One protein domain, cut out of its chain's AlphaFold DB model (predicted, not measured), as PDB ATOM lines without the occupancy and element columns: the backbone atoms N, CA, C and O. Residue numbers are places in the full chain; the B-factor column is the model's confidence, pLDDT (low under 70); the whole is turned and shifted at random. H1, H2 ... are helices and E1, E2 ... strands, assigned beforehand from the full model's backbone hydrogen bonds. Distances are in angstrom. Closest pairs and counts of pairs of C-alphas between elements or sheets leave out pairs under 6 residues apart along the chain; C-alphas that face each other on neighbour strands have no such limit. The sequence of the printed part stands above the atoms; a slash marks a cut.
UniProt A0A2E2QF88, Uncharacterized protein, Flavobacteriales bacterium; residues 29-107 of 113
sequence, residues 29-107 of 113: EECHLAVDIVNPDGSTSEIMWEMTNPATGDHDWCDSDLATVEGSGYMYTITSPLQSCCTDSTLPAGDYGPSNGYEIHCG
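What this domain is: This is residues 29 to 107 of the 113 residues of an uncharacterized protein of Flavobacteriales bacterium (UniProt A0A2E2QF88). A long, strongly twisted hairpin, E1 and E2, makes the length of this domain, with E6 beside the first part of E1, and H1 and short E3 at the end away from the hairpin's turn. A second, small hairpin, E4 and E5, lies to one side with the loop of residues 79 to 93. The printed part has 79 residues, under half in named elements, in the order E1 E2 E3 H1 E4 E5 E6; the antiparallel sheet runs E2 E1 E6, and the class is mostly strand. It is compact, with a radius of gyration of the C-alphas of 12.7 A, and elongated, spanning 41 by 23 by 21 A.

Where its parts are: Find C-alpha 29 at (334.683, 284.699, 167.502); E1 runs from there to residue 38, 27.3 A, and bends by 50 degrees at residue 33. E2 is residues 44 to 50, 19.6 A; E3, 60 to 62; H1, 63 to 69, 10.3 A; E4, 76 to 78; E5, 94 to 96. E6, 103 to 106, ends at C-alpha 106, (335.896, 289.482, 164.392).

How they stand to each other: Look first at hairpin E1 and E2, antiparallel, with N 35 and O 47 3.0 A apart. E6 is antiparallel to E1, N 34 to O 103 2.8 A. H1 is on this sheet at a height of 8.9 A, its O i to N i+4 pairs within hydrogen-bond range. E3 and E1 meet only at a point, C-alphas 30 and 60, 4.8 A. In hairpin E4 and E5, N 76 and O 96 are 2.8 A apart.

The domain as a whole: The C-alphas of Asp 41 and Ala 55, the two farthest apart, are 41.4 A apart. The printed part has no cut; the link E4 to E5 is long. No printed residue is under 70 in pLDDT.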
ATOM      1  N   GLU A  29     333.885 283.510 167.255       90.94
ATOM      2  CA  GLU A  29     334.683 284.699 167.502       90.94
ATOM      3  C   GLU A  29     333.778 285.813 168.028       90.94
ATOM      4  O   GLU A  29     332.626 285.952 167.598       90.94
ATOM      5  N   GLU A  30     334.307 286.622 168.942       91.12
ATOM      6  CA  GLU A  30     333.692 287.895 169.308       91.12
ATOM      7  C   GLU A  30     333.869 288.889 168.152       91.12
ATOM      8  O   GLU A  30     334.885 288.865 167.448       91.12
ATOM      9  N   CYS A  31     332.879 289.761 167.951       93.12
ATOM     10  CA  CYS A  31     332.913 290.789 166.915       93.12
ATOM     11  C   CYS A  31     332.586 292.169 167.488       93.12
ATOM     12  O   CYS A  31     331.703 292.309 168.340       93.12
ATOM     13  N   HIS A  32     333.201 293.208 166.933       94.56
ATOM     14  CA  HIS A  32     332.938 294.592 167.308       94.56
ATOM     15  C   HIS A  32     332.893 295.526 166.094       94.56
ATOM     16  O   HIS A  32     333.488 295.277 165.045       94.56
ATOM     17  N   LEU A  33     332.172 296.637 166.254       94.62
ATOM     18  CA  LEU A  33     332.237 297.772 165.335       94.62
ATOM     19  C   LEU A  33     333.427 298.648 165.707       94.62
ATOM     20  O   LEU A  33     333.525 299.038 166.869       94.62
ATOM     21  N   ALA A  34     334.248 299.037 164.735       93.50
ATOM     22  CA  ALA A  34     335.378 299.938 164.938       93.50
ATOM     23  C   ALA A  34     335.293 301.199 164.068       93.50
ATOM     24  O   ALA A  34     334.750 301.189 162.958       93.50
ATOM     25  N   VAL A  35     335.853 302.295 164.582       93.88
ATOM     26  CA  VAL A  35     336.171 303.507 163.815       93.88
ATOM     27  C   VAL A  35     337.552 304.010 164.210       93.88
ATOM     28  O   VAL A  35     337.813 304.262 165.388       93.88
ATOM     29  N   ASP A  36     338.384 304.253 163.203       91.38
ATOM     30  CA  ASP A  36     339.678 304.910 163.345       91.38
ATOM     31  C   ASP A  36     339.554 306.400 163.687       91.38
ATOM     32  O   ASP A  36     338.826 307.174 163.055       91.38
ATOM     33  N   ILE A  37     340.368 306.841 164.640       89.31
ATOM     34  CA  ILE A  37     340.553 308.236 165.030       89.31
ATOM     35  C   ILE A  37     342.012 308.621 164.869       89.31
ATOM     36  O   ILE A  37     342.907 308.020 165.456       89.31
ATOM     37  N   VAL A  38     342.241 309.704 164.129       91.19
ATOM     38  CA  VAL A  38     343.561 310.329 164.027       91.19
ATOM     39  C   VAL A  38     343.762 311.289 165.197       91.19
ATOM     40  O   VAL A  38     343.074 312.308 165.319       91.19
ATOM     41  N   ASN A  39     344.733 310.977 166.044       88.12
ATOM     42  CA  ASN A  39     345.121 311.788 167.187       88.12
ATOM     43  C   ASN A  39     345.891 313.051 166.756       88.12
ATOM     44  O   ASN A  39     346.471 313.106 165.667       88.12
ATOM     45  N   PRO A  40     345.974 314.081 167.623       91.25
ATOM     46  CA  PRO A  40     346.694 315.319 167.312       91.25
ATOM     47  C   PRO A  40     348.191 315.140 167.021       91.25
ATOM     48  O   PRO A  40     348.795 315.999 166.379       91.25
ATOM     49  N   ASP A  41     348.798 314.058 167.510       91.81
ATOM     50  CA  ASP A  41     350.199 313.702 167.269       91.81
ATOM     51  C   ASP A  41     350.413 312.909 165.965       91.81
ATOM     52  O   ASP A  41     351.553 312.604 165.612       91.81
ATOM     53  N   GLY A  42     349.334 312.622 165.230       90.19
ATOM     54  CA  GLY A  42     349.343 311.874 163.977       90.19
ATOM     55  C   GLY A  42     349.293 310.354 164.137       90.19
ATOM     56  O   GLY A  42     349.368 309.663 163.123       90.19
ATOM     57  N   SER A  43     349.175 309.827 165.359       92.31
ATOM     58  CA  SER A  43     348.869 308.408 165.585       92.31
ATOM     59  C   SER A  43     347.396 308.095 165.290       92.31
ATOM     60  O   SER A  43     346.558 308.998 165.294       92.31
ATOM     61  N   THR A  44     347.079 306.821 165.047       88.12
ATOM     62  CA  THR A  44     345.699 306.329 164.928       88.12
ATOM     63  C   THR A  44     345.325 305.545 166.183       88.12
ATOM     64  O   THR A  44     346.164 304.858 166.769       88.12
ATOM     65  N   SER A  45     344.081 305.669 166.621       88.06
ATOM     66  CA  SER A  45     343.477 304.843 167.666       88.06
ATOM     67  C   SER A  45     342.080 304.438 167.239       88.06
ATOM     68  O   SER A  45     341.427 305.195 166.529       88.06
ATOM     69  N   GLU A  46     341.596 303.303 167.717       88.81
ATOM     70  CA  GLU A  46     340.269 302.807 167.369       88.81
ATOM     71  C   GLU A  46     339.290 303.038 168.517       88.81
ATOM     72  O   GLU A  46     339.622 302.894 169.699       88.81
ATOM     73  N   ILE A  47     338.057 303.401 168.172       92.12
ATOM     74  CA  ILE A  47     336.923 303.251 169.078       92.12
ATOM     75  C   ILE A  47     336.172 302.000 168.673       92.12
ATOM     76  O   ILE A  47     335.706 301.917 167.540       92.12
ATOM     77  N   MET A  48     336.018 301.086 169.626       93.44
ATOM     78  CA  MET A  48     335.351 299.805 169.421       93.44
ATOM     79  C   MET A  48     334.065 299.713 170.249       93.44
ATOM     80  O   MET A  48     333.998 300.255 171.364       93.44
ATOM     81  N   TRP A  49     333.056 299.030 169.707       94.94
ATOM     82  CA  TRP A  49     331.793 298.694 170.368       94.94
ATOM     83  C   TRP A  49     331.439 297.223 170.141       94.94
ATOM     84  O   TRP A  49     331.181 296.829 169.002       94.94
ATOM     85  N   GLU A  50     331.348 296.455 171.229       94.25
ATOM     86  CA  GLU A  50     330.982 295.035 171.183       94.25
ATOM     87  C   GLU A  50     329.626 294.797 170.533       94.25
ATOM     88  O   GLU A  50     328.617 295.411 170.901       94.25
ATOM     89  N   MET A  51     329.582 293.846 169.607       94.00
ATOM     90  CA  MET A  51     328.346 293.410 168.979       94.00
ATOM     91  C   MET A  51     327.775 292.221 169.743       94.00
ATOM     92  O   MET A  51     328.452 291.235 170.007       94.00
ATOM     93  N   THR A  52     326.485 292.284 170.053       94.19
ATOM     94  CA  THR A  52     325.736 291.119 170.524       94.19
ATOM     95  C   THR A  52     325.121 290.410 169.325       94.19
ATOM     96  O   THR A  52     324.402 291.027 168.528       94.19
ATOM     97  N   ASN A  53     325.355 289.111 169.211       92.31
ATOM     98  CA  ASN A  53     324.681 288.240 168.274       92.31
ATOM     99  C   ASN A  53     323.170 288.226 168.576       92.31
ATOM    100  O   ASN A  53     322.742 287.762 169.634       92.31
ATOM    101  N   PRO A  54     322.314 288.722 167.664       89.81
ATOM    102  CA  PRO A  54     320.880 288.824 167.914       89.81
ATOM    103  C   PRO A  54     320.178 287.459 167.951       89.81
ATOM    104  O   PRO A  54     319.052 287.375 168.445       89.81
ATOM    105  N   ALA A  55     320.799 286.405 167.413       88.44
ATOM    106  CA  ALA A  55     320.245 285.055 167.422       88.44
ATOM    107  C   ALA A  55     320.439 284.361 168.777       88.44
ATOM    108  O   ALA A  55     319.531 283.664 169.238       88.44
ATOM    109  N   THR A  56     321.594 284.558 169.420       88.75
ATOM    110  CA  THR A  56     321.959 283.901 170.689       88.75
ATOM    111  C   THR A  56     321.781 284.812 171.904       88.75
ATOM    112  O   THR A  56     321.473 284.328 172.992       88.75
ATOM    113  N   GLY A  57     321.918 286.126 171.720       88.12
ATOM    114  CA  GLY A  57     322.006 287.110 172.798       88.12
ATOM    115  C   GLY A  57     323.386 287.186 173.460       88.12
ATOM    116  O   GLY A  57     323.502 287.873 174.472       88.12
ATOM    117  N   ASP A  58     324.387 286.493 172.914       89.81
ATOM    118  CA  ASP A  58     325.780 286.488 173.380       89.81
ATOM    119  C   ASP A  58     326.683 287.331 172.461       89.81
ATOM    120  O   ASP A  58     326.205 287.869 171.463       89.81
ATOM    121  N   HIS A  59     327.968 287.458 172.774       90.00
ATOM    122  CA  HIS A  59     328.960 288.153 171.945       90.00
ATOM    123  C   HIS A  59     329.590 287.258 170.869       90.00
ATOM    124  O   HIS A  59     330.096 287.773 169.874       90.00
ATOM    125  N   ASP A  60     329.456 285.939 171.008       90.00
ATOM    126  CA  ASP A  60     330.028 284.971 170.075       90.00
ATOM    127  C   ASP A  60     329.226 284.840 168.769       90.00
ATOM    128  O   ASP A  60     328.001 284.619 168.744       90.00
ATOM    129  N   TRP A  61     329.953 284.892 167.657       91.31
ATOM    130  CA  TRP A  61     329.474 284.580 166.315       91.31
ATOM    131  C   TRP A  61     330.190 283.333 165.816       91.31
ATOM    132  O   TRP A  61     331.407 283.321 165.697       91.31
ATOM    133  N   CYS A  62     329.430 282.284 165.501       89.25
ATOM    134  CA  CYS A  62     329.982 280.992 165.103       89.25
ATOM    135  C   CYS A  62     329.613 280.635 163.661       89.25
ATOM    136  O   CYS A  62     328.540 280.995 163.165       89.25
ATOM    137  N   ASP A  63     330.467 279.847 163.011       87.88
ATOM    138  CA  ASP A  63     330.184 279.171 161.741       87.88
ATOM    139  C   ASP A  63     329.606 280.115 160.658       87.88
ATOM    140  O   ASP A  63     330.265 281.046 160.190       87.88
ATOM    141  N   SER A  64     328.363 279.884 160.215       89.12
ATOM    142  CA  SER A  64     327.717 280.689 159.172       89.12
ATOM    143  C   SER A  64     327.377 282.105 159.614       89.12
ATOM    144  O   SER A  64     327.290 282.995 158.766       89.12
ATOM    145  N   ASP A  65     327.153 282.306 160.911       89.75
ATOM    146  CA  ASP A  65     326.855 283.625 161.456       89.75
ATOM    147  C   ASP A  65     328.127 284.474 161.410       89.75
ATOM    148  O   ASP A  65     328.067 285.602 160.920       89.75
ATOM    149  N   LEU A  66     329.279 283.882 161.766       90.06
ATOM    150  CA  LEU A  66     330.602 284.498 161.626       90.06
ATOM    151  C   LEU A  66     330.903 284.876 160.166       90.06
ATOM    152  O   LEU A  66     331.132 286.040 159.842       90.06
ATOM    153  N   ALA A  67     330.767 283.922 159.241       88.69
ATOM    154  CA  ALA A  67     331.012 284.181 157.817       88.69
ATOM    155  C   ALA A  67     330.075 285.253 157.219       88.69
ATOM    156  O   ALA A  67     330.390 285.877 156.204       88.69
ATOM    157  N   THR A  68     328.893 285.441 157.811       93.00
ATOM    158  CA  THR A  68     327.937 286.469 157.384       93.00
ATOM    159  C   THR A  68     328.343 287.848 157.891       93.00
ATOM    160  O   THR A  68     328.275 288.808 157.120       93.00
ATOM    161  N   VAL A  69     328.749 287.952 159.159       92.69
ATOM    162  CA  VAL A  69     329.111 289.228 159.795       92.69
ATOM    163  C   VAL A  69     330.438 289.784 159.273       92.69
ATOM    164  O   VAL A  69     330.535 290.986 159.043       92.69
ATOM    165  N   GLU A  70     331.394 288.919 158.923       89.94
ATOM    166  CA  GLU A  70     332.644 289.288 158.229       89.94
ATOM    167  C   GLU A  70     332.425 289.710 156.762       89.94
ATOM    168  O   GLU A  70     333.343 290.130 156.047       89.94
ATOM    169  N   GLY A  71     331.197 289.583 156.255       90.56
ATOM    170  CA  GLY A  71     330.861 289.972 154.897       90.56
ATOM    171  C   GLY A  71     331.046 291.476 154.677       90.56
ATOM    172  O   GLY A  71     330.424 292.295 155.340       90.56
ATOM    173  N   SER A  72     331.790 291.855 153.634       89.12
ATOM    174  CA  SER A  72     332.061 293.266 153.261       89.12
ATOM    175  C   SER A  72     330.843 294.195 153.068       89.12
ATOM    176  O   SER A  72     331.006 295.404 152.928       89.12
ATOM    177  N   GLY A  73     329.626 293.649 153.003       93.31
ATOM    178  CA  GLY A  73     328.376 294.408 152.895       93.31
ATOM    179  C   GLY A  73     327.450 294.256 154.100       93.31
ATOM    180  O   GLY A  73     326.299 294.687 154.020       93.31
ATOM    181  N   TYR A  74     327.903 293.602 155.168       95.25
ATOM    182  CA  TYR A  74     327.110 293.409 156.370       95.25
ATOM    183  C   TYR A  74     326.833 294.753 157.050       95.25
ATOM    184  O   TYR A  74     327.670 295.653 157.063       95.25
ATOM    185  N   MET A  75     325.631 294.881 157.605       96.88
ATOM    186  CA  MET A  75     325.213 296.032 158.396       96.88
ATOM    187  C   MET A  75     324.653 295.512 159.714       96.88
ATOM    188  O   MET A  75     323.700 294.731 159.714       96.88
ATOM    189  N   TYR A  76     325.236 295.950 160.824       96.88
ATOM    190  CA  TYR A  76     324.788 295.623 162.166       96.88
ATOM    191  C   TYR A  76     323.739 296.624 162.647       96.88
ATOM    192  O   TYR A  76     323.980 297.833 162.659       96.88
ATOM    193  N   THR A  77     322.578 296.122 163.067       97.25
ATOM    194  CA  THR A  77     321.495 296.948 163.610       97.25
ATOM    195  C   THR A  77     321.577 297.009 165.131       97.25
ATOM    196  O   THR A  77     321.275 296.046 165.837       97.25
ATOM    197  N   ILE A  78     321.882 298.192 165.645       96.31
ATOM    198  CA  ILE A  78     321.854 298.512 167.067       96.31
ATOM    199  C   ILE A  78     320.458 299.018 167.432       96.31
ATOM    200  O   ILE A  78     320.008 300.053 166.941       96.31
ATOM    201  N   THR A  79     319.773 298.321 168.337       95.31
ATOM    202  CA  THR A  79     318.426 298.714 168.798       95.31
ATOM    203  C   THR A  79     318.437 299.570 170.066       95.31
ATOM    204  O   THR A  79     317.466 300.277 170.340       95.31
ATOM    205  N   SER A  80     319.528 299.534 170.832       94.81
ATOM    206  CA  SER A  80     319.763 300.339 172.037       94.81
ATOM    207  C   SER A  80     321.211 300.823 172.046       94.81
ATOM    208  O   SER A  80     322.065 300.054 171.621       94.81
ATOM    209  N   PRO A  81     321.512 302.050 172.514       95.56
ATOM    210  CA  PRO A  81     322.862 302.596 172.423       95.56
ATOM    211  C   PRO A  81     323.930 301.674 173.023       95.56
ATOM    212  O   PRO A  81     323.740 301.162 174.127       95.56
ATOM    213  N   LEU A  82     325.052 301.516 172.320       94.94
ATOM    214  CA  LEU A  82     326.223 300.784 172.801       94.94
ATOM    215  C   LEU A  82     327.225 301.748 173.430       94.94
ATOM    216  O   LEU A  82     327.432 302.858 172.934       94.94
ATOM    217  N   GLN A  83     327.862 301.319 174.515       95.25
ATOM    218  CA  GLN A  83     329.027 302.010 175.060       95.25
ATOM    219  C   GLN A  83     330.296 301.361 174.546       95.25
ATOM    220  O   GLN A  83     330.351 300.141 174.414       95.25
ATOM    221  N   SER A  84     331.292 302.184 174.242       92.75
ATOM    222  CA  SER A  84     332.595 301.673 173.846       92.75
ATOM    223  C   SER A  84     333.251 300.949 175.022       92.75
ATOM    224  O   SER A  84     333.127 301.381 176.168       92.75
ATOM    225  N   CYS A  85     333.984 299.872 174.736       83.12
ATOM    226  CA  CYS A  85     334.825 299.180 175.723       83.12
ATOM    227  C   CYS A  85     335.945 300.066 176.275       83.12
ATOM    228  O   CYS A  85     336.462 299.846 177.369       83.12
ATOM    229  N   CYS A  86     336.351 301.042 175.467       82.25
ATOM    230  CA  CYS A  86     337.705 301.562 175.481       82.25
ATOM    231  C   CYS A  86     337.734 303.095 175.587       82.25
ATOM    232  O   CYS A  86     338.777 303.695 175.843       82.25
ATOM    233  N   THR A  87     336.575 303.744 175.439       86.56
ATOM    234  CA  THR A  87     336.392 305.192 175.586       86.56
ATOM    235  C   THR A  87     335.030 305.503 176.219       86.56
ATOM    236  O   THR A  87     334.160 304.642 176.276       86.56
ATOM    237  N   ASP A  88     334.788 306.759 176.603       90.94
ATOM    238  CA  ASP A  88     333.463 307.230 177.054       90.94
ATOM    239  C   ASP A  88     332.456 307.433 175.894       90.94
ATOM    240  O   ASP A  88     331.428 308.104 176.044       90.94
ATOM    241  N   SER A  89     332.760 306.918 174.700       93.25
ATOM    242  CA  SER A  89     331.966 307.154 173.496       93.25
ATOM    243  C   SER A  89     330.756 306.232 173.418       93.25
ATOM    244  O   SER A  89     330.863 305.008 173.490       93.25
ATOM    245  N   THR A  90     329.598 306.834 173.163       95.69
ATOM    246  CA  THR A  90     328.335 306.123 172.962       95.69
ATOM    247  C   THR A  90     327.968 306.082 171.487       95.69
ATOM    248  O   THR A  90     327.861 307.132 170.848       95.69
ATOM    249  N   LEU A  91     327.684 304.889 170.973       96.06
ATOM    250  CA  LEU A  91     327.105 304.696 169.652       96.06
ATOM    251  C   LEU A  91     325.576 304.607 169.785       96.06
ATOM    252  O   LEU A  91     325.082 303.725 170.490       96.06
ATOM    253  N   PRO A  92     324.793 305.528 169.192       97.19
ATOM    254  CA  PRO A  92     323.338 305.471 169.286       97.19
ATOM    255  C   PRO A  92     322.759 304.279 168.507       97.19
ATOM    256  O   PRO A  92     323.446 303.600 167.757       97.19
ATOM    257  N   ALA A  93     321.460 304.031 168.685       97.31
ATOM    258  CA  ALA A  93     320.744 303.052 167.872       97.31
ATOM    259  C   ALA A  93     320.749 303.450 166.383       97.31
ATOM    260  O   ALA A  93     320.574 304.628 166.052       97.31
ATOM    261  N   GLY A  94     320.909 302.469 165.497       97.38
ATOM    262  CA  GLY A  94     321.065 302.670 164.057       97.38
ATOM    263  C   GLY A  94     321.662 301.449 163.357       97.38
ATOM    264  O   GLY A  94     321.936 300.440 163.999       97.38
ATOM    265  N   ASP A  95     321.862 301.561 162.045       97.69
ATOM    266  CA  ASP A  95     322.527 300.539 161.229       97.69
ATOM    267  C   ASP A  95     323.961 300.976 160.923       97.69
ATOM    268  O   ASP A  95     324.176 302.092 160.441       97.69
ATOM    269  N   TYR A  96     324.934 300.104 161.171       97.00
ATOM    270  CA  TYR A  96     326.362 300.417 161.102       97.00
ATOM    271  C   TYR A  96     327.137 299.342 160.351       97.00
ATOM    272  O   TYR A  96     326.841 298.159 160.475       97.00
ATOM    273  N   GLY A  97     328.121 299.749 159.558       95.19
ATOM    274  CA  GLY A  97     328.996 298.830 158.841       95.19
ATOM    275  C   GLY A  97     329.815 299.532 157.757       95.19
ATOM    276  O   GLY A  97     329.826 300.768 157.679       95.19
ATOM    277  N   PRO A  98     330.444 298.766 156.849       91.88
ATOM    278  CA  PRO A  98     331.385 299.311 155.867       91.88
ATOM    279  C   PRO A  98     330.802 300.424 154.989       91.88
ATOM    280  O   PRO A  98     331.515 301.316 154.527       91.88
ATOM    281  N   SER A  99     329.484 300.421 154.766       92.62
ATOM    282  CA  SER A  99     328.818 301.414 153.916       92.62
ATOM    283  C   SER A  99     328.709 302.818 154.525       92.62
ATOM    284  O   SER A  99     328.470 303.775 153.784       92.62
ATOM    285  N   ASN A 100     328.879 302.968 155.842       94.31
ATOM    286  CA  ASN A 100     328.767 304.255 156.533       94.31
ATOM    287  C   ASN A 100     329.977 304.606 157.409       94.31
ATOM    288  O   ASN A 100     329.862 305.452 158.295       94.31
ATOM    289  N   GLY A 101     331.139 304.031 157.086       92.19
ATOM    290  CA  GLY A 101     332.429 304.402 157.675       92.19
ATOM    291  C   GLY A 101     332.768 303.679 158.975       92.19
ATOM    292  O   GLY A 101     333.641 304.152 159.692       92.19
ATOM    293  N   TYR A 102     332.077 302.577 159.268       95.00
ATOM    294  CA  TYR A 102     332.401 301.675 160.369       95.00
ATOM    295  C   TYR A 102     333.009 300.401 159.804       95.00
ATOM    296  O   TYR A 102     332.612 299.940 158.734       95.00
ATOM    297  N   GLU A 103     333.929 299.814 160.542       93.38
ATOM    298  CA  GLU A 103     334.506 298.514 160.231       93.38
ATOM    299  C   GLU A 103     333.951 297.470 161.193       93.38
ATOM    300  O   GLU A 103     333.511 297.806 162.291       93.38
ATOM    301  N   ILE A 104     333.906 296.217 160.749       92.94
ATOM    302  CA  ILE A 104     333.522 295.088 161.590       92.94
ATOM    303  C   ILE A 104     334.721 294.168 161.639       92.94
ATOM    304  O   ILE A 104     335.163 293.686 160.594       92.94
ATOM    305  N   HIS A 105     335.207 293.938 162.848       91.62
ATOM    306  CA  HIS A 105     336.321 293.048 163.123       91.62
ATOM    307  C   HIS A 105     335.812 291.910 163.992       91.62
ATOM    308  O   HIS A 105     335.001 292.130 164.892       91.62
ATOM    309  N   CYS A 106     336.246 290.696 163.672       91.56
ATOM    310  CA  CYS A 106     335.896 289.482 164.392       91.56
ATOM    311  C   CYS A 106     337.174 288.700 164.689       91.56
ATOM    312  O   CYS A 106     338.075 288.649 163.850       91.56
ATOM    313  N   GLY A 107     337.266 288.113 165.880       81.25
ATOM    314  CA  GLY A 107     338.427 287.317 166.301       81.25
ATOM    315  C   GLY A 107     339.685 288.142 166.589       81.25
ATOM    316  O   GLY A 107     340.747 287.597 166.886       81.25
TER     317      GLY A 107